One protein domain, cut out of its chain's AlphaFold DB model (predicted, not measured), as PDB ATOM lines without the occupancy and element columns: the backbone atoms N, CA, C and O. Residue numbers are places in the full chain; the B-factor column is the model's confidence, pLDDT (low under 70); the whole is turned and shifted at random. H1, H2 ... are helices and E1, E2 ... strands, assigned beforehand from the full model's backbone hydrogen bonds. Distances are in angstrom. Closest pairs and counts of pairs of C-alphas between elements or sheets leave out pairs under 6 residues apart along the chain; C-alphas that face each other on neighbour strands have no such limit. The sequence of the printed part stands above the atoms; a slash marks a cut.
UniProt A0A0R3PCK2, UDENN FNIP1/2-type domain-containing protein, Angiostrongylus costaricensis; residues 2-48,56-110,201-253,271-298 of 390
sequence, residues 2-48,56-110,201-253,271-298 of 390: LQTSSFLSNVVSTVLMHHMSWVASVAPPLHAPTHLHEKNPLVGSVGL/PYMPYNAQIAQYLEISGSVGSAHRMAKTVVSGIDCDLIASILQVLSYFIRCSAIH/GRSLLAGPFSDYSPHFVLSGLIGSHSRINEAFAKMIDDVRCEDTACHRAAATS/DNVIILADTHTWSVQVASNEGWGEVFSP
ATOM      1  N   LEU A   2     -36.276 174.626  56.320       36.84
ATOM      2  CA  LEU A   2     -35.010 174.724  55.560       36.84
ATOM      3  C   LEU A   2     -35.144 174.488  54.039       36.84
ATOM      4  O   LEU A   2     -34.265 174.865  53.279       36.84
ATOM      5  N   GLN A   3     -36.231 173.859  53.586       38.50
ATOM      6  CA  GLN A   3     -36.401 173.468  52.180       38.50
ATOM      7  C   GLN A   3     -36.901 174.616  51.284       38.50
ATOM      8  O   GLN A   3     -36.636 174.630  50.089       38.50
ATOM      9  N   THR A   4     -37.581 175.612  51.859       52.81
ATOM     10  CA  THR A   4     -38.073 176.786  51.121       52.81
ATOM     11  C   THR A   4     -36.995 177.853  50.936       52.81
ATOM     12  O   THR A   4     -37.063 178.608  49.973       52.81
ATOM     13  N   SER A   5     -35.998 177.927  51.832       62.03
ATOM     14  CA  SER A   5     -34.932 178.938  51.762       62.03
ATOM     15  C   SER A   5     -33.941 178.680  50.629       62.03
ATOM     16  O   SER A   5     -33.408 179.630  50.073       62.03
ATOM     17  N   SER A   6     -33.727 177.420  50.244       81.81
ATOM     18  CA  SER A   6     -32.820 177.059  49.148       81.81
ATOM     19  C   SER A   6     -33.522 176.823  47.813       81.81
ATOM     20  O   SER A   6     -32.838 176.656  46.809       81.81
ATOM     21  N   PHE A   7     -34.861 176.825  47.758       91.56
ATOM     22  CA  PHE A   7     -35.595 176.525  46.524       91.56
ATOM     23  C   PHE A   7     -35.184 177.451  45.377       91.56
ATOM     24  O   PHE A   7     -34.770 176.974  44.325       91.56
ATOM     25  N   LEU A   8     -35.238 178.771  45.585       92.25
ATOM     26  CA  LEU A   8     -34.882 179.717  44.529       92.25
ATOM     27  C   LEU A   8     -33.398 179.607  44.156       92.25
ATOM     28  O   LEU A   8     -33.082 179.625  42.972       92.25
ATOM     29  N   SER A   9     -32.508 179.404  45.130       93.81
ATOM     30  CA  SER A   9     -31.082 179.175  44.874       93.81
ATOM     31  C   SER A   9     -30.838 177.909  44.050       93.81
ATOM     32  O   SER A   9     -30.013 177.933  43.140       93.81
ATOM     33  N   ASN A  10     -31.590 176.829  44.292       93.69
ATOM     34  CA  ASN A  10     -31.549 175.603  43.490       93.69
ATOM     35  C   ASN A  10     -32.040 175.859  42.066       93.69
ATOM     36  O   ASN A  10     -31.381 175.453  41.109       93.69
ATOM     37  N   VAL A  11     -33.179 176.543  41.914       94.38
ATOM     38  CA  VAL A  11     -33.742 176.856  40.595       94.38
ATOM     39  C   VAL A  11     -32.773 177.734  39.809       94.38
ATOM     40  O   VAL A  11     -32.441 177.391  38.679       94.38
ATOM     41  N   VAL A  12     -32.273 178.822  40.401       94.69
ATOM     42  CA  VAL A  12     -31.338 179.748  39.748       94.69
ATOM     43  C   VAL A  12     -30.015 179.054  39.434       94.69
ATOM     44  O   VAL A  12     -29.548 179.167  38.308       94.69
ATOM     45  N   SER A  13     -29.453 178.262  40.354       94.38
ATOM     46  CA  SER A  13     -28.234 177.478  40.084       94.38
ATOM     47  C   SER A  13     -28.441 176.526  38.909       94.38
ATOM     48  O   SER A  13     -27.610 176.458  38.010       94.38
ATOM     49  N   THR A  14     -29.566 175.811  38.881       93.06
ATOM     50  CA  THR A  14     -29.876 174.863  37.804       93.06
ATOM     51  C   THR A  14     -30.104 175.592  36.481       93.06
ATOM     52  O   THR A  14     -29.579 175.177  35.451       93.06
ATOM     53  N   VAL A  15     -30.811 176.722  36.491       92.56
ATOM     54  CA  VAL A  15     -30.981 177.561  35.300       92.56
ATOM     55  C   VAL A  15     -29.627 178.042  34.792       92.56
ATOM     56  O   VAL A  15     -29.327 177.810  33.628       92.56
ATOM     57  N   LEU A  16     -28.772 178.603  35.648       92.38
ATOM     58  CA  LEU A  16     -27.443 179.085  35.266       92.38
ATOM     59  C   LEU A  16     -26.495 177.968  34.825       92.38
ATOM     60  O   LEU A  16     -25.596 178.244  34.044       92.38
ATOM     61  N   MET A  17     -26.682 176.728  35.296       89.38
ATOM     62  CA  MET A  17     -25.904 175.553  34.883       89.38
ATOM     63  C   MET A  17     -26.322 174.992  33.520       89.38
ATOM     64  O   MET A  17     -25.530 174.290  32.887       89.38
ATOM     65  N   HIS A  18     -27.559 175.222  33.079       87.88
ATOM     66  CA  HIS A  18     -28.110 174.577  31.885       87.88
ATOM     67  C   HIS A  18     -28.470 175.569  30.776       87.88
ATOM     68  O   HIS A  18     -28.229 175.256  29.618       87.88
ATOM     69  N   HIS A  19     -28.972 176.759  31.097       86.88
ATOM     70  CA  HIS A  19     -29.106 177.871  30.156       86.88
ATOM     71  C   HIS A  19     -27.790 178.649  30.147       86.88
ATOM     72  O   HIS A  19     -27.454 179.276  31.143       86.88
ATOM     73  N   MET A  20     -27.026 178.610  29.051       83.81
ATOM     74  CA  MET A  20     -25.751 179.354  28.933       83.81
ATOM     75  C   MET A  20     -25.906 180.724  28.267       83.81
ATOM     76  O   MET A  20     -24.916 181.420  28.059       83.81
ATOM     77  N   SER A  21     -27.127 181.136  27.922       80.06
ATOM     78  CA  SER A  21     -27.375 182.390  27.199       80.06
ATOM     79  C   SER A  21     -26.882 183.625  27.966       80.06
ATOM     80  O   SER A  21     -26.397 184.572  27.354       80.06
ATOM     81  N   TRP A  22     -26.903 183.578  29.303       85.19
ATOM     82  CA  TRP A  22     -26.415 184.652  30.170       85.19
ATOM     83  C   TRP A  22     -24.921 184.945  30.019       85.19
ATOM     84  O   TRP A  22     -24.514 186.092  30.183       85.19
ATOM     85  N   VAL A  23     -24.116 183.932  29.672       81.44
ATOM     86  CA  VAL A  23     -22.656 184.043  29.533       81.44
ATOM     87  C   VAL A  23     -22.292 185.089  28.481       81.44
ATOM     88  O   VAL A  23     -21.350 185.852  28.670       81.44
ATOM     89  N   ALA A  24     -23.068 185.171  27.396       71.75
ATOM     90  CA  ALA A  24     -22.857 186.171  26.355       71.75
ATOM     91  C   ALA A  24     -23.061 187.599  26.888       71.75
ATOM     92  O   ALA A  24     -22.300 188.492  26.534       71.75
ATOM     93  N   SER A  25     -24.043 187.807  27.766       71.00
ATOM     94  CA  SER A  25     -24.399 189.133  28.279       71.00
ATOM     95  C   SER A  25     -23.428 189.667  29.333       71.00
ATOM     96  O   SER A  25     -23.250 190.879  29.426       71.00
ATOM     97  N   VAL A  26     -22.776 188.784  30.100       73.12
ATOM     98  CA  VAL A  26     -21.794 189.169  31.134       73.12
ATOM     99  C   VAL A  26     -20.346 189.198  30.633       73.12
ATOM    100  O   VAL A  26     -19.464 189.674  31.341       73.12
ATOM    101  N   ALA A  27     -20.067 188.673  29.435       64.12
ATOM    102  CA  ALA A  27     -18.707 188.585  28.915       64.12
ATOM    103  C   ALA A  27     -18.132 189.974  28.569       64.12
ATOM    104  O   ALA A  27     -18.642 190.642  27.665       64.12
ATOM    105  N   PRO A  28     -17.032 190.419  29.214       52.34
ATOM    106  CA  PRO A  28     -16.364 191.656  28.830       52.34
ATOM    107  C   PRO A  28     -15.630 191.480  27.487       52.34
ATOM    108  O   PRO A  28     -14.978 190.451  27.283       52.34
ATOM    109  N   PRO A  29     -15.591 192.504  26.613       47.94
ATOM    110  CA  PRO A  29     -14.895 192.428  25.322       47.94
ATOM    111  C   PRO A  29     -13.360 192.375  25.460       47.94
ATOM    112  O   PRO A  29     -12.662 192.091  24.492       47.94
ATOM    113  N   LEU A  30     -12.822 192.652  26.657       43.06
ATOM    114  CA  LEU A  30     -11.389 192.839  26.917       43.06
ATOM    115  C   LEU A  30     -10.704 191.658  27.627       43.06
ATOM    116  O   LEU A  30      -9.477 191.634  27.695       43.06
ATOM    117  N   HIS A  31     -11.463 190.694  28.160       44.72
ATOM    118  CA  HIS A  31     -10.917 189.626  29.014       44.72
ATOM    119  C   HIS A  31     -10.965 188.225  28.398       44.72
ATOM    120  O   HIS A  31     -10.419 187.295  28.986       44.72
ATOM    121  N   ALA A  32     -11.554 188.055  27.212       46.34
ATOM    122  CA  ALA A  32     -11.400 186.814  26.461       46.34
ATOM    123  C   ALA A  32     -10.008 186.800  25.794       46.34
ATOM    124  O   ALA A  32      -9.714 187.694  24.995       46.34
ATOM    125  N   PRO A  33      -9.142 185.807  26.075       49.84
ATOM    126  CA  PRO A  33      -7.874 185.643  25.374       49.84
ATOM    127  C   PRO A  33      -8.102 185.661  23.864       49.84
ATOM    128  O   PRO A  33      -8.931 184.906  23.353       49.84
ATOM    129  N   THR A  34      -7.348 186.483  23.135       50.91
ATOM    130  CA  THR A  34      -7.490 186.705  21.684       50.91
ATOM    131  C   THR A  34      -7.508 185.409  20.861       50.91
ATOM    132  O   THR A  34      -8.119 185.364  19.801       50.91
ATOM    133  N   HIS A  35      -6.904 184.329  21.370       53.34
ATOM    134  CA  HIS A  35      -6.864 183.010  20.729       53.34
ATOM    135  C   HIS A  35      -8.105 182.121  20.987       53.34
ATOM    136  O   HIS A  35      -8.341 181.162  20.255       53.34
ATOM    137  N   LEU A  36      -8.917 182.408  22.013       49.31
ATOM    138  CA  LEU A  36     -10.203 181.724  22.254       49.31
ATOM    139  C   LEU A  36     -11.352 182.360  21.453       49.31
ATOM    140  O   LEU A  36     -12.417 181.767  21.295       49.31
ATOM    141  N   HIS A  37     -11.105 183.556  20.918       50.66
ATOM    142  CA  HIS A  37     -12.069 184.386  20.214       50.66
ATOM    143  C   HIS A  37     -12.395 183.883  18.792       50.66
ATOM    144  O   HIS A  37     -13.496 184.099  18.285       50.66
ATOM    145  N   GLU A  38     -11.460 183.199  18.128       46.06
ATOM    146  CA  GLU A  38     -11.634 182.765  16.731       46.06
ATOM    147  C   GLU A  38     -12.545 181.540  16.562       46.06
ATOM    148  O   GLU A  38     -12.937 181.225  15.441       46.06
ATOM    149  N   LYS A  39     -12.893 180.830  17.645       46.47
ATOM    150  CA  LYS A  39     -13.542 179.507  17.553       46.47
ATOM    151  C   LYS A  39     -14.938 179.415  18.164       46.47
ATOM    152  O   LYS A  39     -15.557 178.363  18.032       46.47
ATOM    153  N   ASN A  40     -15.440 180.466  18.818       47.09
ATOM    154  CA  ASN A  40     -16.714 180.396  19.529       47.09
ATOM    155  C   ASN A  40     -17.792 181.306  18.910       47.09
ATOM    156  O   ASN A  40     -17.685 182.526  19.028       47.09
ATOM    157  N   PRO A  41     -18.866 180.752  18.315       47.56
ATOM    158  CA  PRO A  41     -19.966 181.548  17.775       47.56
ATOM    159  C   PRO A  41     -20.727 182.351  18.845       47.56
ATOM    160  O   PRO A  41     -21.404 183.310  18.494       47.56
ATOM    161  N   LEU A  42     -20.610 182.016  20.136       49.78
ATOM    162  CA  LEU A  42     -21.271 182.743  21.227       49.78
ATOM    163  C   LEU A  42     -20.614 184.081  21.578       49.78
ATOM    164  O   LEU A  42     -21.262 184.962  22.142       49.78
ATOM    165  N   VAL A  43     -19.341 184.243  21.226       51.50
ATOM    166  CA  VAL A  43     -18.516 185.404  21.561       51.50
ATOM    167  C   VAL A  43     -18.142 186.038  20.227       51.50
ATOM    168  O   VAL A  43     -17.226 185.593  19.542       51.50
ATOM    169  N   GLY A  44     -18.957 186.986  19.761       42.69
ATOM    170  CA  GLY A  44     -18.861 187.521  18.397       42.69
ATOM    171  C   GLY A  44     -17.489 188.127  18.096       42.69
ATOM    172  O   GLY A  44     -16.994 188.899  18.903       42.69
ATOM    173  N   SER A  45     -16.869 187.769  16.957       39.69
ATOM    174  CA  SER A  45     -15.509 188.188  16.552       39.69
ATOM    175  C   SER A  45     -15.208 189.675  16.822       39.69
ATOM    176  O   SER A  45     -15.758 190.544  16.151       39.69
ATOM    177  N   VAL A  46     -14.259 189.969  17.724       42.97
ATOM    178  CA  VAL A  46     -13.720 191.317  18.029       42.97
ATOM    179  C   VAL A  46     -12.951 191.946  16.843       42.97
ATOM    180  O   VAL A  46     -12.456 193.067  16.920       42.97
ATOM    181  N   GLY A  47     -12.902 191.282  15.683       35.97
ATOM    182  CA  GLY A  47     -12.255 191.776  14.461       35.97
ATOM    183  C   GLY A  47     -12.878 193.027  13.822       35.97
ATOM    184  O   GLY A  47     -12.380 193.478  12.794       35.97
ATOM    185  N   LEU A  48     -13.942 193.605  14.391       35.25
ATOM    186  CA  LEU A  48     -14.566 194.825  13.873       35.25
ATOM    187  C   LEU A  48     -15.004 195.798  14.983       35.25
ATOM    188  O   LEU A  48     -16.105 196.340  14.938       35.25
ATOM    189  N   PRO A  56     -23.714 202.802  22.730       34.78
ATOM    190  CA  PRO A  56     -23.295 201.818  23.722       34.78
ATOM    191  C   PRO A  56     -23.262 200.437  23.048       34.78
ATOM    192  O   PRO A  56     -24.264 199.725  22.998       34.78
ATOM    193  N   TYR A  57     -22.125 200.091  22.445       43.03
ATOM    194  CA  TYR A  57     -21.912 198.806  21.789       43.03
ATOM    195  C   TYR A  57     -21.975 197.695  22.842       43.03
ATOM    196  O   TYR A  57     -21.105 197.589  23.704       43.03
ATOM    197  N   MET A  58     -23.027 196.873  22.787       43.06
ATOM    198  CA  MET A  58     -23.094 195.637  23.565       43.06
ATOM    199  C   MET A  58     -21.922 194.738  23.143       43.06
ATOM    200  O   MET A  58     -21.752 194.510  21.943       43.06
ATOM    201  N   PRO A  59     -21.103 194.234  24.082       50.34
ATOM    202  CA  PRO A  59     -19.844 193.547  23.772       50.34
ATOM    203  C   PRO A  59     -20.021 192.132  23.202       50.34
ATOM    204  O   PRO A  59     -19.046 191.414  23.000       50.34
ATOM    205  N   TYR A  60     -21.263 191.730  22.938       53.81
ATOM    206  CA  TYR A  60     -21.649 190.408  22.480       53.81
ATOM    207  C   TYR A  60     -22.601 190.508  21.288       53.81
ATOM    208  O   TYR A  60     -23.279 191.515  21.071       53.81
ATOM    209  N   ASN A  61     -22.677 189.441  20.493       64.00
ATOM    210  CA  ASN A  61     -23.603 189.402  19.371       64.00
ATOM    211  C   ASN A  61     -25.044 189.268  19.893       64.00
ATOM    212  O   ASN A  61     -25.498 188.173  20.223       64.00
ATOM    213  N   ALA A  62     -25.770 190.389  19.937       67.06
ATOM    214  CA  ALA A  62     -27.137 190.456  20.453       67.06
ATOM    215  C   ALA A  62     -28.118 189.512  19.730       67.06
ATOM    216  O   ALA A  62     -29.047 189.007  20.354       67.06
ATOM    217  N   GLN A  63     -27.913 189.237  18.436       66.69
ATOM    218  CA  GLN A  63     -28.759 188.302  17.684       66.69
ATOM    219  C   GLN A  63     -28.514 186.856  18.109       66.69
ATOM    220  O   GLN A  63     -29.455 186.072  18.204       66.69
ATOM    221  N   ILE A  64     -27.256 186.508  18.381       68.62
ATOM    222  CA  ILE A  64     -26.887 185.178  18.866       68.62
ATOM    223  C   ILE A  64     -27.395 184.997  20.293       68.62
ATOM    224  O   ILE A  64     -28.056 184.001  20.555       68.62
ATOM    225  N   ALA A  65     -27.203 185.979  21.178       70.12
ATOM    226  CA  ALA A  65     -27.780 185.944  22.522       70.12
ATOM    227  C   ALA A  65     -29.304 185.750  22.477       70.12
ATOM    228  O   ALA A  65     -29.827 184.823  23.092       70.12
ATOM    229  N   GLN A  66     -30.005 186.524  21.641       74.81
ATOM    230  CA  GLN A  66     -31.445 186.364  21.452       74.81
ATOM    231  C   GLN A  66     -31.808 184.975  20.906       74.81
ATOM    232  O   GLN A  66     -32.787 184.386  21.352       74.81
ATOM    233  N   TYR A  67     -31.038 184.424  19.963       74.38
ATOM    234  CA  TYR A  67     -31.257 183.069  19.460       74.38
ATOM    235  C   TYR A  67     -31.125 182.016  20.569       74.38
ATOM    236  O   TYR A  67     -31.964 181.119  20.658       74.38
ATOM    237  N   LEU A  68     -30.112 182.113  21.432       74.94
ATOM    238  CA  LEU A  68     -29.923 181.179  22.547       74.94
ATOM    239  C   LEU A  68     -31.063 181.287  23.563       74.94
ATOM    240  O   LEU A  68     -31.570 180.269  24.022       74.94
ATOM    241  N   GLU A  69     -31.514 182.508  23.868       78.12
ATOM    242  CA  GLU A  69     -32.663 182.762  24.746       78.12
ATOM    243  C   GLU A  69     -33.950 182.094  24.234       78.12
ATOM    244  O   GLU A  69     -34.675 181.489  25.019       78.12
ATOM    245  N   ILE A  70     -34.239 182.187  22.928       75.81
ATOM    246  CA  ILE A  70     -35.496 181.678  22.342       75.81
ATOM    247  C   ILE A  70     -35.446 180.201  21.954       75.81
ATOM    248  O   ILE A  70     -36.490 179.566  21.848       75.81
ATOM    249  N   SER A  71     -34.255 179.660  21.693       72.38
ATOM    250  CA  SER A  71     -34.078 178.250  21.323       72.38
ATOM    251  C   SER A  71     -33.747 177.362  22.520       72.38
ATOM    252  O   SER A  71     -33.832 176.140  22.413       72.38
ATOM    253  N   GLY A  72     -33.333 177.959  23.642       76.19
ATOM    254  CA  GLY A  72     -32.778 177.231  24.778       76.19
ATOM    255  C   GLY A  72     -31.422 176.607  24.454       76.19
ATOM    256  O   GLY A  72     -30.956 175.744  25.193       76.19
ATOM    257  N   SER A  73     -30.799 176.976  23.330       72.81
ATOM    258  CA  SER A  73     -29.520 176.410  22.910       72.81
ATOM    259  C   SER A  73     -28.405 176.830  23.864       72.81
ATOM    260  O   SER A  73     -28.324 177.973  24.305       72.81
ATOM    261  N   VAL A  74     -27.519 175.883  24.165       68.94
ATOM    262  CA  VAL A  74     -26.491 176.029  25.200       68.94
ATOM    263  C   VAL A  74     -25.084 176.211  24.609       68.94
ATOM    264  O   VAL A  74     -24.086 175.800  25.191       68.94
ATOM    265  N   GLY A  75     -24.981 176.776  23.402       54.19
ATOM    266  CA  GLY A  75     -23.691 177.040  22.744       54.19
ATOM    267  C   GLY A  75     -23.088 175.889  21.942       54.19
ATOM    268  O   GLY A  75     -22.165 176.105  21.163       54.19
ATOM    269  N   SER A  76     -23.649 174.687  22.061       53.31
ATOM    270  CA  SER A  76     -23.427 173.573  21.136       53.31
ATOM    271  C   SER A  76     -24.668 173.389  20.263       53.31
ATOM    272  O   SER A  76     -25.795 173.519  20.749       53.31
ATOM    273  N   ALA A  77     -24.477 173.049  18.984       53.19
ATOM    274  CA  ALA A  77     -25.553 172.883  17.999       53.19
ATOM    275  C   ALA A  77     -26.578 171.784  18.356       53.19
ATOM    276  O   ALA A  77     -27.608 171.667  17.691       53.19
ATOM    277  N   HIS A  78     -26.305 170.980  19.388       59.44
ATOM    278  CA  HIS A  78     -27.049 169.757  19.686       59.44
ATOM    279  C   HIS A  78     -27.707 169.722  21.067       59.44
ATOM    280  O   HIS A  78     -28.410 168.761  21.347       59.44
ATOM    281  N   ARG A  79     -27.505 170.740  21.917       75.25
ATOM    282  CA  ARG A  79     -28.050 170.759  23.281       75.25
ATOM    283  C   ARG A  79     -29.025 171.910  23.477       75.25
ATOM    284  O   ARG A  79     -28.639 173.070  23.304       75.25
ATOM    285  N   MET A  80     -30.239 171.586  23.917       80.06
ATOM    286  CA  MET A  80     -31.233 172.559  24.377       80.06
ATOM    287  C   MET A  80     -31.592 172.373  25.855       80.06
ATOM    288  O   MET A  80     -31.634 171.255  26.367       80.06
ATOM    289  N   ALA A  81     -31.879 173.486  26.522       88.00
ATOM    290  CA  ALA A  81     -32.404 173.557  27.873       88.00
ATOM    291  C   ALA A  81     -33.765 174.258  27.871       88.00
ATOM    292  O   ALA A  81     -33.935 175.307  27.255       88.00
ATOM    293  N   LYS A  82     -34.735 173.695  28.590       90.31
ATOM    294  CA  LYS A  82     -36.008 174.357  28.906       90.31
ATOM    295  C   LYS A  82     -36.224 174.376  30.411       90.31
ATOM    296  O   LYS A  82     -35.643 173.578  31.142       90.31
ATOM    297  N   THR A  83     -37.078 175.273  30.877       92.88
ATOM    298  CA  THR A  83     -37.479 175.383  32.275       92.88
ATOM    299  C   THR A  83     -38.988 175.513  32.381       92.88
ATOM    300  O   THR A  83     -39.602 176.372  31.751       92.88
ATOM    301  N   VAL A  84     -39.583 174.663  33.209       93.88
ATOM    302  CA  VAL A  84     -41.003 174.666  33.532       93.88
ATOM    303  C   VAL A  84     -41.158 174.939  35.021       93.88
ATOM    304  O   VAL A  84     -40.567 174.244  35.843       93.88
ATOM    305  N   VAL A  85     -41.962 175.938  35.375       94.38
ATOM    306  CA  VAL A  85     -42.342 176.221  36.764       94.38
ATOM    307  C   VAL A  85     -43.766 175.723  36.976       94.38
ATOM    308  O   VAL A  85     -44.692 176.269  36.380       94.38
ATOM    309  N   SER A  86     -43.961 174.684  37.789       93.81
ATOM    310  CA  SER A  86     -45.281 174.095  38.039       93.81
ATOM    311  C   SER A  86     -45.836 174.480  39.405       93.81
ATOM    312  O   SER A  86     -45.107 174.455  40.392       93.81
ATOM    313  N   GLY A  87     -47.132 174.778  39.487       92.19
ATOM    314  CA  GLY A  87     -47.756 175.247  40.726       92.19
ATOM    315  C   GLY A  87     -49.279 175.380  40.643       92.19
ATOM    316  O   GLY A  87     -49.875 175.199  39.583       92.19
ATOM    317  N   ILE A  88     -49.907 175.726  41.768       91.19
ATOM    318  CA  ILE A  88     -51.312 176.185  41.815       91.19
ATOM    319  C   ILE A  88     -51.390 177.714  41.751       91.19
ATOM    320  O   ILE A  88     -52.317 178.258  41.156       91.19
ATOM    321  N   ASP A  89     -50.435 178.407  42.372       91.88
ATOM    322  CA  ASP A  89     -50.445 179.864  42.493       91.88
ATOM    323  C   ASP A  89     -49.901 180.523  41.216       91.88
ATOM    324  O   ASP A  89     -48.696 180.538  40.957       91.88
ATOM    325  N   CYS A  90     -50.820 181.063  40.415       90.12
ATOM    326  CA  CYS A  90     -50.526 181.754  39.163       90.12
ATOM    327  C   CYS A  90     -49.586 182.955  39.359       90.12
ATOM    328  O   CYS A  90     -48.663 183.143  38.562       90.12
ATOM    329  N   ASP A  91     -49.783 183.742  40.419       89.56
ATOM    330  CA  ASP A  91     -49.025 184.971  40.662       89.56
ATOM    331  C   ASP A  91     -47.596 184.650  41.108       89.56
ATOM    332  O   ASP A  91     -46.632 185.284  40.657       89.56
ATOM    333  N   LEU A  92     -47.439 183.614  41.938       91.44
ATOM    334  CA  LEU A  92     -46.126 183.099  42.318       91.44
ATOM    335  C   LEU A  92     -45.372 182.550  41.103       91.44
ATOM    336  O   LEU A  92     -44.209 182.902  40.901       91.44
ATOM    337  N   ILE A  93     -46.026 181.729  40.270       91.62
ATOM    338  CA  ILE A  93     -45.429 181.207  39.032       91.62
ATOM    339  C   ILE A  93     -44.993 182.371  38.142       91.62
ATOM    340  O   ILE A  93     -43.835 182.423  37.739       91.62
ATOM    341  N   ALA A  94     -45.873 183.339  37.877       89.62
ATOM    342  CA  ALA A  94     -45.556 184.503  37.054       89.62
ATOM    343  C   ALA A  94     -44.354 185.294  37.601       89.62
ATOM    344  O   ALA A  94     -43.490 185.719  36.831       89.62
ATOM    345  N   SER A  95     -44.265 185.445  38.924       89.69
ATOM    346  CA  SER A  95     -43.147 186.119  39.590       89.69
ATOM    347  C   SER A  95     -41.832 185.353  39.425       89.69
ATOM    348  O   SER A  95     -40.814 185.949  39.078       89.69
ATOM    349  N   ILE A  96     -41.846 184.027  39.605       91.69
ATOM    350  CA  ILE A  96     -40.665 183.181  39.388       91.69
ATOM    351  C   ILE A  96     -40.235 183.248  37.920       91.69
ATOM    352  O   ILE A  96     -39.061 183.473  37.647       91.69
ATOM    353  N   LEU A  97     -41.166 183.132  36.968       90.88
ATOM    354  CA  LEU A  97     -40.862 183.249  35.538       90.88
ATOM    355  C   LEU A  97     -40.217 184.601  35.210       90.88
ATOM    356  O   LEU A  97     -39.253 184.655  34.448       90.88
ATOM    357  N   GLN A  98     -40.684 185.690  35.824       87.00
ATOM    358  CA  GLN A  98     -40.080 187.011  35.655       87.00
ATOM    359  C   GLN A  98     -38.637 187.053  36.182       87.00
ATOM    360  O   GLN A  98     -37.765 187.608  35.514       87.00
ATOM    361  N   VAL A  99     -38.351 186.437  37.330       89.00
ATOM    362  CA  VAL A  99     -36.983 186.348  37.873       89.00
ATOM    363  C   VAL A  99     -36.090 185.474  36.989       89.00
ATOM    364  O   VAL A  99     -34.985 185.878  36.633       89.00
ATOM    365  N   LEU A 100     -36.560 184.298  36.569       91.25
ATOM    366  CA  LEU A 100     -35.777 183.394  35.719       91.25
ATOM    367  C   LEU A 100     -35.543 183.972  34.325       91.25
ATOM    368  O   LEU A 100     -34.475 183.758  33.757       91.25
ATOM    369  N   SER A 101     -36.485 184.762  33.800       86.50
ATOM    370  CA  SER A 101     -36.286 185.494  32.547       86.50
ATOM    371  C   SER A 101     -35.061 186.399  32.607       86.50
ATOM    372  O   SER A 101     -34.310 186.470  31.638       86.50
ATOM    373  N   TYR A 102     -34.825 187.044  33.754       87.00
ATOM    374  CA  TYR A 102     -33.632 187.848  33.958       87.00
ATOM    375  C   TYR A 102     -32.384 186.971  33.941       87.00
ATOM    376  O   TYR A 102     -31.483 187.275  33.179       87.00
ATOM    377  N   PHE A 103     -32.332 185.864  34.686       89.06
ATOM    378  CA  PHE A 103     -31.133 185.013  34.732       89.06
ATOM    379  C   PHE A 103     -30.828 184.273  33.426       89.06
ATOM    380  O   PHE A 103     -29.662 184.045  33.142       89.06
ATOM    381  N   ILE A 104     -31.828 183.928  32.609       85.31
ATOM    382  CA  ILE A 104     -31.586 183.340  31.279       85.31
ATOM    383  C   ILE A 104     -30.917 184.368  30.356       85.31
ATOM    384  O   ILE A 104     -30.034 184.017  29.582       85.31
ATOM    385  N   ARG A 105     -31.308 185.642  30.448       78.69
ATOM    386  CA  ARG A 105     -30.813 186.721  29.576       78.69
ATOM    387  C   ARG A 105     -29.570 187.425  30.114       78.69
ATOM    388  O   ARG A 105     -28.763 187.929  29.345       78.69
ATOM    389  N   CYS A 106     -29.503 187.552  31.432       67.44
ATOM    390  CA  CYS A 106     -28.630 188.409  32.228       67.44
ATOM    391  C   CYS A 106     -28.409 189.814  31.636       67.44
ATOM    392  O   CYS A 106     -27.282 190.273  31.494       67.44
ATOM    393  N   SER A 107     -29.497 190.474  31.224       63.59
ATOM    394  CA  SER A 107     -29.482 191.855  30.724       63.59
ATOM    395  C   SER A 107     -30.857 192.519  30.866       63.59
ATOM    396  O   SER A 107     -31.905 191.872  30.732       63.59
ATOM    397  N   ALA A 108     -30.868 193.833  31.119       50.44
ATOM    398  CA  ALA A 108     -32.095 194.621  31.219       50.44
ATOM    399  C   ALA A 108     -32.787 194.788  29.850       50.44
ATOM    400  O   ALA A 108     -32.186 195.240  28.871       50.44
ATOM    401  N   ILE A 109     -34.085 194.467  29.785       49.97
ATOM    402  CA  ILE A 109     -34.907 194.666  28.584       49.97
ATOM    403  C   ILE A 109     -35.335 196.128  28.524       49.97
ATOM    404  O   ILE A 109     -36.197 196.557  29.287       49.97
ATOM    405  N   HIS A 110     -34.777 196.883  27.586       43.59
ATOM    406  CA  HIS A 110     -35.300 198.204  27.270       43.59
ATOM    407  C   HIS A 110     -36.394 198.055  26.217       43.59
ATOM    408  O   HIS A 110     -36.144 197.616  25.091       43.59
ATOM    409  N   GLY A 201     -40.405 190.650  24.703       40.19
ATOM    410  CA  GLY A 201     -39.741 189.959  25.815       40.19
ATOM    411  C   GLY A 201     -40.656 189.071  26.674       40.19
ATOM    412  O   GLY A 201     -40.194 188.048  27.163       40.19
ATOM    413  N   ARG A 202     -41.953 189.403  26.803       46.88
ATOM    414  CA  ARG A 202     -42.964 188.551  27.469       46.88
ATOM    415  C   ARG A 202     -43.556 187.484  26.546       46.88
ATOM    416  O   ARG A 202     -44.167 186.543  27.021       46.88
ATOM    417  N   SER A 203     -43.407 187.646  25.231       50.03
ATOM    418  CA  SER A 203     -43.913 186.690  24.239       50.03
ATOM    419  C   SER A 203     -42.935 185.545  23.961       50.03
ATOM    420  O   SER A 203     -43.355 184.519  23.435       50.03
ATOM    421  N   LEU A 204     -41.647 185.731  24.267       51.59
ATOM    422  CA  LEU A 204     -40.592 184.732  24.050       51.59
ATOM    423  C   LEU A 204     -40.467 183.731  25.207       51.59
ATOM    424  O   LEU A 204     -39.979 182.621  25.018       51.59
ATOM    425  N   LEU A 205     -40.932 184.120  26.392       62.28
ATOM    426  CA  LEU A 205     -40.909 183.328  27.613       62.28
ATOM    427  C   LEU A 205     -42.366 183.176  28.038       62.28
ATOM    428  O   LEU A 205     -43.040 184.167  28.300       62.28
ATOM    429  N   ALA A 206     -42.885 181.954  27.992       66.69
ATOM    430  CA  ALA A 206     -44.285 181.676  28.254       66.69
ATOM    431  C   ALA A 206     -44.706 182.183  29.640       66.69
ATOM    432  O   ALA A 206     -43.957 182.088  30.610       66.69
ATOM    433  N   GLY A 207     -45.940 182.680  29.728       76.00
ATOM    434  CA  GLY A 207     -46.609 182.915  30.999       76.00
ATOM    435  C   GLY A 207     -47.100 181.617  31.657       76.00
ATOM    436  O   GLY A 207     -46.745 180.515  31.234       76.00
ATOM    437  N   PRO A 208     -47.927 181.739  32.701       83.88
ATOM    438  CA  PRO A 208     -48.620 180.605  33.296       83.88
ATOM    439  C   PRO A 208     -49.702 180.046  32.348       83.88
ATOM    440  O   PRO A 208     -50.569 180.790  31.895       83.88
ATOM    441  N   PHE A 209     -49.669 178.742  32.066       83.69
ATOM    442  CA  PHE A 209     -50.610 178.026  31.192       83.69
ATOM    443  C   PHE A 209     -51.173 176.773  31.866       83.69
ATOM    444  O   PHE A 209     -50.566 176.233  32.785       83.69
ATOM    445  N   SER A 210     -52.321 176.278  31.394       83.62
ATOM    446  CA  SER A 210     -52.935 175.034  31.889       83.62
ATOM    447  C   SER A 210     -52.239 173.759  31.411       83.62
ATOM    448  O   SER A 210     -52.410 172.708  32.026       83.62
ATOM    449  N   ASP A 211     -51.483 173.850  30.315       86.12
ATOM    450  CA  ASP A 211     -50.910 172.716  29.597       86.12
ATOM    451  C   ASP A 211     -49.464 172.997  29.184       86.12
ATOM    452  O   ASP A 211     -49.085 174.131  28.886       86.12
ATOM    453  N   TYR A 212     -48.654 171.937  29.142       88.25
ATOM    454  CA  TYR A 212     -47.272 172.021  28.679       88.25
ATOM    455  C   TYR A 212     -47.204 172.262  27.170       88.25
ATOM    456  O   TYR A 212     -47.872 171.581  26.390       88.25
ATOM    457  N   SER A 213     -46.338 173.193  26.764       85.00
ATOM    458  CA  SER A 213     -46.023 173.469  25.366       85.00
ATOM    459  C   SER A 213     -44.514 173.347  25.138       85.00
ATOM    460  O   SER A 213     -43.748 174.059  25.791       85.00
ATOM    461  N   PRO A 214     -44.069 172.522  24.174       81.94
ATOM    462  CA  PRO A 214     -42.651 172.349  23.871       81.94
ATOM    463  C   PRO A 214     -42.048 173.552  23.129       81.94
ATOM    464  O   PRO A 214     -40.852 173.568  22.854       81.94
ATOM    465  N   HIS A 215     -42.843 174.560  22.765       80.06
ATOM    466  CA  HIS A 215     -42.361 175.713  21.997       80.06
ATOM    467  C   HIS A 215     -41.677 176.783  22.847       80.06
ATOM    468  O   HIS A 215     -41.013 177.655  22.294       80.06
ATOM    469  N   PHE A 216     -41.845 176.737  24.168       84.94
ATOM    470  CA  PHE A 216     -41.311 177.759  25.056       84.94
ATOM    471  C   PHE A 216     -40.113 177.242  25.845       84.94
ATOM    472  O   PHE A 216     -40.146 176.160  26.427       84.94
ATOM    473  N   VAL A 217     -39.065 178.063  25.895       86.44
ATOM    474  CA  VAL A 217     -37.850 177.794  26.677       86.44
ATOM    475  C   VAL A 217     -38.109 177.940  28.170       86.44
ATOM    476  O   VAL A 217     -37.593 177.163  28.963       86.44
ATOM    477  N   LEU A 218     -38.933 178.909  28.554       90.50
ATOM    478  CA  LEU A 218     -39.374 179.128  29.925       90.50
ATOM    479  C   LEU A 218     -40.899 179.141  29.927       90.50
ATOM    480  O   LEU A 218     -41.471 179.898  29.150       90.50
ATOM    481  N   SER A 219     -41.555 178.319  30.745       90.94
ATOM    482  CA  SER A 219     -43.023 178.255  30.813       90.94
ATOM    483  C   SER A 219     -43.543 178.003  32.226       90.94
ATOM    484  O   SER A 219     -42.873 177.372  33.044       90.94
ATOM    485  N   GLY A 220     -44.744 178.501  32.519       91.62
ATOM    486  CA  GLY A 220     -45.462 178.183  33.750       91.62
ATOM    487  C   GLY A 220     -46.543 177.141  33.503       91.62
ATOM    488  O   GLY A 220     -47.308 177.277  32.552       91.62
ATOM    489  N   LEU A 221     -46.643 176.141  34.374       92.12
ATOM    490  CA  LEU A 221     -47.688 175.126  34.338       92.12
ATOM    491  C   LEU A 221     -48.576 175.236  35.581       92.12
ATOM    492  O   LEU A 221     -48.180 174.858  36.684       92.12
ATOM    493  N   ILE A 222     -49.792 175.736  35.387       91.00
ATOM    494  CA  ILE A 222     -50.833 175.795  36.408       91.00
ATOM    495  C   ILE A 222     -51.647 174.512  36.346       91.00
ATOM    496  O   ILE A 222     -52.296 174.211  35.343       91.00
ATOM    497  N   GLY A 223     -51.693 173.774  37.445       85.75
ATOM    498  CA  GLY A 223     -52.552 172.605  37.508       85.75
ATOM    499  C   GLY A 223     -52.468 171.863  38.824       85.75
ATOM    500  O   GLY A 223     -51.570 172.067  39.631       85.75
ATOM    501  N   SER A 224     -53.420 170.955  39.026       81.38
ATOM    502  CA  SER A 224     -53.307 169.956  40.083       81.38
ATOM    503  C   SER A 224     -52.195 168.954  39.751       81.38
ATOM    504  O   SER A 224     -51.875 168.734  38.579       81.38
ATOM    505  N   HIS A 225     -51.660 168.275  40.773       78.19
ATOM    506  CA  HIS A 225     -50.616 167.251  40.613       78.19
ATOM    507  C   HIS A 225     -50.904 166.233  39.493       78.19
ATOM    508  O   HIS A 225     -49.988 165.820  38.793       78.19
ATOM    509  N   SER A 226     -52.169 165.856  39.268       80.44
ATOM    510  CA  SER A 226     -52.533 164.914  38.200       80.44
ATOM    511  C   SER A 226     -52.251 165.448  36.793       80.44
ATOM    512  O   SER A 226     -51.783 164.688  35.952       80.44
ATOM    513  N   ARG A 227     -52.544 166.727  36.520       79.44
ATOM    514  CA  ARG A 227     -52.277 167.338  35.203       79.44
ATOM    515  C   ARG A 227     -50.787 167.562  34.995       79.44
ATOM    516  O   ARG A 227     -50.268 167.339  33.909       79.44
ATOM    517  N   ILE A 228     -50.101 167.950  36.066       80.69
ATOM    518  CA  ILE A 228     -48.653 168.130  36.071       80.69
ATOM    519  C   ILE A 228     -47.945 166.802  35.760       80.69
ATOM    520  O   ILE A 228     -47.048 166.773  34.925       80.69
ATOM    521  N   ASN A 229     -48.419 165.684  36.314       83.62
ATOM    522  CA  ASN A 229     -47.894 164.354  35.987       83.62
ATOM    523  C   ASN A 229     -48.106 163.967  34.513       83.62
ATOM    524  O   ASN A 229     -47.224 163.364  33.907       83.62
ATOM    525  N   GLU A 230     -49.251 164.313  33.915       84.06
ATOM    526  CA  GLU A 230     -49.472 164.099  32.477       84.06
ATOM    527  C   GLU A 230     -48.507 164.953  31.639       84.06
ATOM    528  O   GLU A 230     -47.939 164.490  30.649       84.06
ATOM    529  N   ALA A 231     -48.274 166.193  32.069       86.62
ATOM    530  CA  ALA A 231     -47.296 167.070  31.452       86.62
ATOM    531  C   ALA A 231     -45.860 166.533  31.586       86.62
ATOM    532  O   ALA A 231     -45.086 166.686  30.648       86.62
ATOM    533  N   PHE A 232     -45.507 165.844  32.678       86.88
ATOM    534  CA  PHE A 232     -44.183 165.228  32.839       86.88
ATOM    535  C   PHE A 232     -43.885 164.163  31.790       86.88
ATOM    536  O   PHE A 232     -42.761 164.103  31.299       86.88
ATOM    537  N   ALA A 233     -44.872 163.346  31.416       84.56
ATOM    538  CA  ALA A 233     -44.694 162.383  30.330       84.56
ATOM    539  C   ALA A 233     -44.391 163.107  29.008       84.56
ATOM    540  O   ALA A 233     -43.407 162.791  28.348       84.56
ATOM    541  N   LYS A 234     -45.159 164.164  28.696       88.25
ATOM    542  CA  LYS A 234     -44.940 165.007  27.507       88.25
ATOM    543  C   LYS A 234     -43.567 165.694  27.523       88.25
ATOM    544  O   LYS A 234     -42.948 165.829  26.475       88.25
ATOM    545  N   MET A 235     -43.081 166.114  28.694       89.94
ATOM    546  CA  MET A 235     -41.741 166.691  28.866       89.94
ATOM    547  C   MET A 235     -40.639 165.659  28.602       89.94
ATOM    548  O   MET A 235     -39.685 165.954  27.891       89.94
ATOM    549  N   ILE A 236     -40.763 164.443  29.138       86.44
ATOM    550  CA  ILE A 236     -39.785 163.370  28.900       86.44
ATOM    551  C   ILE A 236     -39.761 162.968  27.424       86.44
ATOM    552  O   ILE A 236     -38.683 162.786  26.862       86.44
ATOM    553  N   ASP A 237     -40.927 162.884  26.786       84.94
ATOM    554  CA  ASP A 237     -41.022 162.631  25.350       84.94
ATOM    555  C   ASP A 237     -40.357 163.752  24.538       84.94
ATOM    556  O   ASP A 237     -39.638 163.463  23.588       84.94
ATOM    557  N   ASP A 238     -40.521 165.019  24.933       84.00
ATOM    558  CA  ASP A 238     -39.868 166.173  24.297       84.00
ATOM    559  C   ASP A 238     -38.339 166.157  24.476       84.00
ATOM    560  O   ASP A 238     -37.606 166.434  23.530       84.00
ATOM    561  N   VAL A 239     -37.836 165.752  25.650       83.38
ATOM    562  CA  VAL A 239     -36.391 165.549  25.885       83.38
ATOM    563  C   VAL A 239     -35.828 164.445  24.991       83.38
ATOM    564  O   VAL A 239     -34.750 164.607  24.417       83.38
ATOM    565  N   ARG A 240     -36.563 163.334  24.866       79.38
ATOM    566  CA  ARG A 240     -36.186 162.158  24.064       79.38
ATOM    567  C   ARG A 240     -36.403 162.348  22.568       79.38
ATOM    568  O   ARG A 240     -35.870 161.577  21.773       79.38
ATOM    569  N   CYS A 241     -37.194 163.340  22.172       68.19
ATOM    570  CA  CYS A 241     -37.448 163.640  20.776       68.19
ATOM    571  C   CYS A 241     -36.194 164.264  20.151       68.19
ATOM    572  O   CYS A 241     -35.997 165.479  20.148       68.19
ATOM    573  N   GLU A 242     -35.345 163.417  19.568       55.09
ATOM    574  CA  GLU A 242     -34.192 163.855  18.775       55.09
ATOM    575  C   GLU A 242     -34.618 164.654  17.526       55.09
ATOM    576  O   GLU A 242     -33.805 165.373  16.954       55.09
ATOM    577  N   ASP A 243     -35.889 164.584  17.111       47.56
ATOM    578  CA  ASP A 243     -36.431 165.107  15.851       47.56
ATOM    579  C   ASP A 243     -36.844 166.589  15.842       47.56
ATOM    580  O   ASP A 243     -37.539 167.048  14.931       47.56
ATOM    581  N   THR A 244     -36.294 167.420  16.731       49.56
ATOM    582  CA  THR A 244     -36.255 168.887  16.538       49.56
ATOM    583  C   THR A 244     -35.261 169.270  15.420       49.56
ATOM    584  O   THR A 244     -34.320 170.049  15.570       49.56
ATOM    585  N   ALA A 245     -35.455 168.684  14.234       42.31
ATOM    586  CA  ALA A 245     -34.667 168.870  13.020       42.31
ATOM    587  C   ALA A 245     -34.663 170.327  12.515       42.31
ATOM    588  O   ALA A 245     -33.705 170.747  11.871       42.31
ATOM    589  N   CYS A 246     -35.680 171.130  12.843       41.31
ATOM    590  CA  CYS A 246     -35.761 172.534  12.431       41.31
ATOM    591  C   CYS A 246     -34.797 173.458  13.200       41.31
ATOM    592  O   CYS A 246     -34.196 174.338  12.585       41.31
ATOM    593  N   HIS A 247     -34.570 173.231  14.499       45.03
ATOM    594  CA  HIS A 247     -33.565 173.976  15.272       45.03
ATOM    595  C   HIS A 247     -32.142 173.487  14.969       45.03
ATOM    596  O   HIS A 247     -31.232 174.304  14.803       45.03
ATOM    597  N   ARG A 248     -31.963 172.167  14.774       47.84
ATOM    598  CA  ARG A 248     -30.694 171.580  14.305       47.84
ATOM    599  C   ARG A 248     -30.273 172.149  12.945       47.84
ATOM    600  O   ARG A 248     -29.109 172.482  12.768       47.84
ATOM    601  N   ALA A 249     -31.194 172.316  11.994       39.94
ATOM    602  CA  ALA A 249     -30.877 172.834  10.659       39.94
ATOM    603  C   ALA A 249     -30.392 174.295  10.662       39.94
ATOM    604  O   ALA A 249     -29.508 174.633   9.875       39.94
ATOM    605  N   ALA A 250     -30.919 175.153  11.543       42.00
ATOM    606  CA  ALA A 250     -30.469 176.541  11.661       42.00
ATOM    607  C   ALA A 250     -29.039 176.623  12.223       42.00
ATOM    608  O   ALA A 250     -28.183 177.270  11.619       42.00
ATOM    609  N   ALA A 251     -28.747 175.894  13.307       42.06
ATOM    610  CA  ALA A 251     -27.404 175.827  13.892       42.06
ATOM    611  C   ALA A 251     -26.385 175.186  12.930       42.06
ATOM    612  O   ALA A 251     -25.286 175.707  12.750       42.06
ATOM    613  N   THR A 252     -26.769 174.114  12.230       41.44
ATOM    614  CA  THR A 252     -25.921 173.484  11.207       41.44
ATOM    615  C   THR A 252     -25.732 174.386   9.986       41.44
ATOM    616  O   THR A 252     -24.649 174.378   9.415       41.44
ATOM    617  N   SER A 253     -26.713 175.210   9.591       39.53
ATOM    618  CA  SER A 253     -26.563 176.191   8.493       39.53
ATOM    619  C   SER A 253     -25.603 177.336   8.851       39.53
ATOM    620  O   SER A 253     -24.857 177.807   7.995       39.53
ATOM    621  N   ASP A 271     -27.206 165.541  26.452       70.00
ATOM    622  CA  ASP A 271     -28.652 165.400  26.318       70.00
ATOM    623  C   ASP A 271     -29.390 166.741  26.418       70.00
ATOM    624  O   ASP A 271     -28.995 167.659  27.156       70.00
ATOM    625  N   ASN A 272     -30.517 166.816  25.710       83.62
ATOM    626  CA  ASN A 272     -31.538 167.821  25.962       83.62
ATOM    627  C   ASN A 272     -31.981 167.742  27.422       83.62
ATOM    628  O   ASN A 272     -32.071 166.659  28.002       83.62
ATOM    629  N   VAL A 273     -32.262 168.897  28.015       88.69
ATOM    630  CA  VAL A 273     -32.650 168.977  29.422       88.69
ATOM    631  C   VAL A 273     -33.909 169.802  29.607       88.69
ATOM    632  O   VAL A 273     -34.058 170.881  29.031       88.69
ATOM    633  N   ILE A 274     -34.798 169.323  30.471       92.00
ATOM    634  CA  ILE A 274     -35.911 170.115  30.993       92.00
ATOM    635  C   ILE A 274     -35.733 170.236  32.498       92.00
ATOM    636  O   ILE A 274     -35.699 169.245  33.220       92.00
ATOM    637  N   ILE A 275     -35.627 171.470  32.970       93.38
ATOM    638  CA  ILE A 275     -35.655 171.800  34.387       93.38
ATOM    639  C   ILE A 275     -37.113 171.943  34.791       93.38
ATOM    640  O   ILE A 275     -37.843 172.742  34.211       93.38
ATOM    641  N   LEU A 276     -37.519 171.220  35.818       93.75
ATOM    642  CA  LEU A 276     -38.811 171.371  36.456       93.75
ATOM    643  C   LEU A 276     -38.616 171.987  37.838       93.75
ATOM    644  O   LEU A 276     -37.934 171.412  38.679       93.75
ATOM    645  N   ALA A 277     -39.244 173.130  38.078       93.56
ATOM    646  CA  ALA A 277     -39.323 173.769  39.382       93.56
ATOM    647  C   ALA A 277     -40.757 173.647  39.907       93.56
ATOM    648  O   ALA A 277     -41.656 174.343  39.434       93.56
ATOM    649  N   ASP A 278     -40.981 172.758  40.871       91.94
ATOM    650  CA  ASP A 278     -42.306 172.497  41.421       91.94
ATOM    651  C   ASP A 278     -42.536 173.285  42.714       91.94
ATOM    652  O   ASP A 278     -41.937 173.008  43.754       91.94
ATOM    653  N   THR A 279     -43.447 174.258  42.667       92.50
ATOM    654  CA  THR A 279     -43.815 175.086  43.821       92.50
ATOM    655  C   THR A 279     -44.787 174.383  44.770       92.50
ATOM    656  O   THR A 279     -45.064 174.913  45.843       92.50
ATOM    657  N   HIS A 280     -45.318 173.203  44.421       88.81
ATOM    658  CA  HIS A 280     -46.088 172.386  45.368       88.81
ATOM    659  C   HIS A 280     -45.174 171.722  46.389       88.81
ATOM    660  O   HIS A 280     -45.440 171.737  47.590       88.81
ATOM    661  N   THR A 281     -44.097 171.122  45.887       89.44
ATOM    662  CA  THR A 281     -43.139 170.352  46.680       89.44
ATOM    663  C   THR A 281     -41.911 171.168  47.078       89.44
ATOM    664  O   THR A 281     -41.123 170.703  47.900       89.44
ATOM    665  N   TRP A 282     -41.757 172.382  46.533       91.06
ATOM    666  CA  TRP A 282     -40.547 173.204  46.646       91.06
ATOM    667  C   TRP A 282     -39.306 172.419  46.216       91.06
ATOM    668  O   TRP A 282     -38.264 172.452  46.872       91.06
ATOM    669  N   SER A 283     -39.444 171.674  45.118       89.50
ATOM    670  CA  SER A 283     -38.409 170.797  44.584       89.50
ATOM    671  C   SER A 283     -38.010 171.212  43.176       89.50
ATOM    672  O   SER A 283     -38.786 171.818  42.435       89.50
ATOM    673  N   VAL A 284     -36.771 170.898  42.816       92.44
ATOM    674  CA  VAL A 284     -36.268 171.071  41.458       92.44
ATOM    675  C   VAL A 284     -35.877 169.692  40.957       92.44
ATOM    676  O   VAL A 284     -35.297 168.907  41.708       92.44
ATOM    677  N   GLN A 285     -36.202 169.392  39.707       91.69
ATOM    678  CA  GLN A 285     -35.833 168.155  39.027       91.69
ATOM    679  C   GLN A 285     -35.291 168.485  37.640       91.69
ATOM    680  O   GLN A 285     -35.683 169.482  37.034       91.69
ATOM    681  N   VAL A 286     -34.392 167.651  37.127       91.44
ATOM    682  CA  VAL A 286     -33.868 167.800  35.766       91.44
ATOM    683  C   VAL A 286     -34.167 166.526  35.003       91.44
ATOM    684  O   VAL A 286     -33.671 165.461  35.355       91.44
ATOM    685  N   ALA A 287     -34.979 166.629  33.961       89.62
ATOM    686  CA  ALA A 287     -35.175 165.561  32.999       89.62
ATOM    687  C   ALA A 287     -34.053 165.584  31.957       89.62
ATOM    688  O   ALA A 287     -33.774 166.636  31.381       89.62
ATOM    689  N   SER A 288     -33.456 164.423  31.705       86.88
ATOM    690  CA  SER A 288     -32.557 164.129  30.586       86.88
ATOM    691  C   SER A 288     -33.068 162.905  29.811       86.88
ATOM    692  O   SER A 288     -34.154 162.384  30.091       86.88
ATOM    693  N   ASN A 289     -32.301 162.422  28.831       79.94
ATOM    694  CA  ASN A 289     -32.653 161.230  28.054       79.94
ATOM    695  C   ASN A 289     -32.846 159.985  28.952       79.94
ATOM    696  O   ASN A 289     -33.758 159.171  28.752       79.94
ATOM    697  N   GLU A 290     -32.047 159.900  30.018       79.62
ATOM    698  CA  GLU A 290     -32.086 158.836  31.029       79.62
ATOM    699  C   GLU A 290     -33.316 158.913  31.955       79.62
ATOM    700  O   GLU A 290     -33.623 157.954  32.662       79.62
ATOM    701  N   GLY A 291     -34.076 160.011  31.904       82.38
ATOM    702  CA  GLY A 291     -35.268 160.241  32.713       82.38
ATOM    703  C   GLY A 291     -35.107 161.416  33.675       82.38
ATOM    704  O   GLY A 291     -34.302 162.317  33.456       82.38
ATOM    705  N   TRP A 292     -35.901 161.420  34.746       83.75
ATOM    706  CA  TRP A 292     -35.798 162.427  35.802       83.75
ATOM    707  C   TRP A 292     -34.601 162.123  36.706       83.75
ATOM    708  O   TRP A 292     -34.587 161.112  37.408       83.75
ATOM    709  N   GLY A 293     -33.606 163.002  36.674       78.88
ATOM    710  CA  GLY A 293     -32.427 162.964  37.525       78.88
ATOM    711  C   GLY A 293     -32.585 163.785  38.806       78.88
ATOM    712  O   GLY A 293     -33.446 164.664  38.923       78.88
ATOM    713  N   GLU A 294     -31.712 163.491  39.767       61.34
ATOM    714  CA  GLU A 294     -31.600 164.224  41.026       61.34
ATOM    715  C   GLU A 294     -30.914 165.583  40.812       61.34
ATOM    716  O   GLU A 294     -29.967 165.707  40.030       61.34
ATOM    717  N   VAL A 295     -31.406 166.616  41.500       68.81
ATOM    718  CA  VAL A 295     -30.798 167.950  41.465       68.81
ATOM    719  C   VAL A 295     -29.629 168.019  42.432       68.81
ATOM    720  O   VAL A 295     -29.727 167.629  43.591       68.81
ATOM    721  N   PHE A 296     -28.519 168.547  41.928       69.69
ATOM    722  CA  PHE A 296     -27.324 168.820  42.712       69.69
ATOM    723  C   PHE A 296     -27.582 169.943  43.718       69.69
ATOM    724  O   PHE A 296     -28.398 170.834  43.472       69.69
ATOM    725  N   SER A 297     -26.849 169.925  44.833       83.31
ATOM    726  CA  SER A 297     -26.801 171.053  45.767       83.31
ATOM    727  C   SER A 297     -26.578 172.373  45.013       83.31
ATOM    728  O   SER A 297     -25.840 172.382  44.021       83.31
ATOM    729  N   PRO A 298     -27.199 173.480  45.460       90.38
ATOM    730  CA  PRO A 298     -27.060 174.756  44.777       90.38
ATOM    731  C   PRO A 298     -25.599 175.208  44.805       90.38
ATOM    732  O   PRO A 298     -24.847 174.848  45.711       90.38
TER     733      PRO A 298
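Overview. This is residues 2 to 48, 56 to 110, 201 to 253 and 271 to 298 of the 390 residues of the protein "UDENN FNIP1/2-type domain-containing protein" of Angiostrongylus costaricensis (UniProt A0A0R3PCK2). A strongly twisted sheet of five strands is sandwiched between helices, with H2 and H5 over one face and H6 over the other. The short helices H3 and H4 pack together at one end of H5, and beyond H3 the unnamed residues 27 to 48 reach away from this body and add to its length. The printed part has 183 residues, with named elements in the order H1 H2 H3 H4 E1 H5 E2 H6 H7 E3 E4 E5, seven helices and five strands. The sheet is mixed, in the order E2 E1 E3 E4 E5, and the class is mixed, helices and strands. The whole is compact, with a radius of gyration of the C-alphas of 16.8 A, and only just elongated, with spans of 54 by 35 by 31 A.

Along the chain. H1, residues 2 to 5, begins at C-alpha 2 (-35.010, 174.724, 55.560). H2 is residues 7 to 18, 16.6 A long, H3 residues 21 to 26, and H4 residues 62 to 71, 14.1 A. E1, residues 81 to 87, is 20.1 A long and begins at C-alpha 81 (-32.404, 173.557, 27.873). H5, residues 90 to 105, and H6, residues 225 to 240, are each 22.5 A long; E2, residues 218 to 222, comes between them. H7 is residues 245 to 253, E3 residues 273 to 278 and E4 residues 283 to 288. E5, residues 291 to 293, ends at C-alpha 293 (-32.427, 162.964, 37.525).

Arrangement. E2 and E1 are parallel, with N 221 and O 85 at 2.8 A. E1 and E3 are parallel, with N 84 and O 275 at 2.8 A. E3 E4 E5 form a meander, each strand the antiparallel neighbour of the one before; hairpin E3 and E4 has N 276 and O 285 at 2.8 A, hairpin E4 and E5 N 293 and O 286 at 2.8 A. The sheet and the helices on both its faces make three layers: H2 and H5 are on the same face, at heights over the sheet of 9.0 A and 8.8 A, and H6 is on the opposite face, at a height of 7.6 A. The closest C-alphas of H5 and E2 are those of Ile 93 and Gly 220, 6.1 A apart; of H6 and E3, Val 239 and Val 273, 6.2 A. H5 is the hub. With residues 100 to 104 alone it touches H2, closest C-alphas Phe 103 and Leu 16, 7.0 A. It touches H3, C-alphas of Arg 105 and Trp 22 being closest at 4.9 A, and only just touches H4, with 3 pairs of C-alphas within 8 A, closest Arg 105 and Glu 69 at 6.5 A. H3 touches H4 at a shallow tilt of 30 degrees, opposite ways, closest C-alphas Ser 21 and Leu 68, 5.4 A. H4 only grazes the sheet, with residues 68 to 71. H7, not on the sheet, is close to but not clearly touching H4, C-alphas of His 247 and Ser 71 being closest at 7.4 A. H1 and H2 meet only through their link. Every O i to N i+4 pair is within hydrogen-bond range in H2, H4, H5 and H6; in H3 1 of 2 and in H7 4 of 5 are, and H1 is too short for one.

Size, cuts and confidence. The C-alphas farthest apart are those of Leu 48 and Ser 226, 54.1 A. Residues 49 to 55, 111 to 200 and 254 to 270 are not printed, with C-alpha gaps of 14.9 A, 9.5 A and 20.9 A. Of the links printed whole, none is long. Mean pLDDT of the printed part is 73.1; 67 residues are under 70, among them 27 to 48 and 241 to 253.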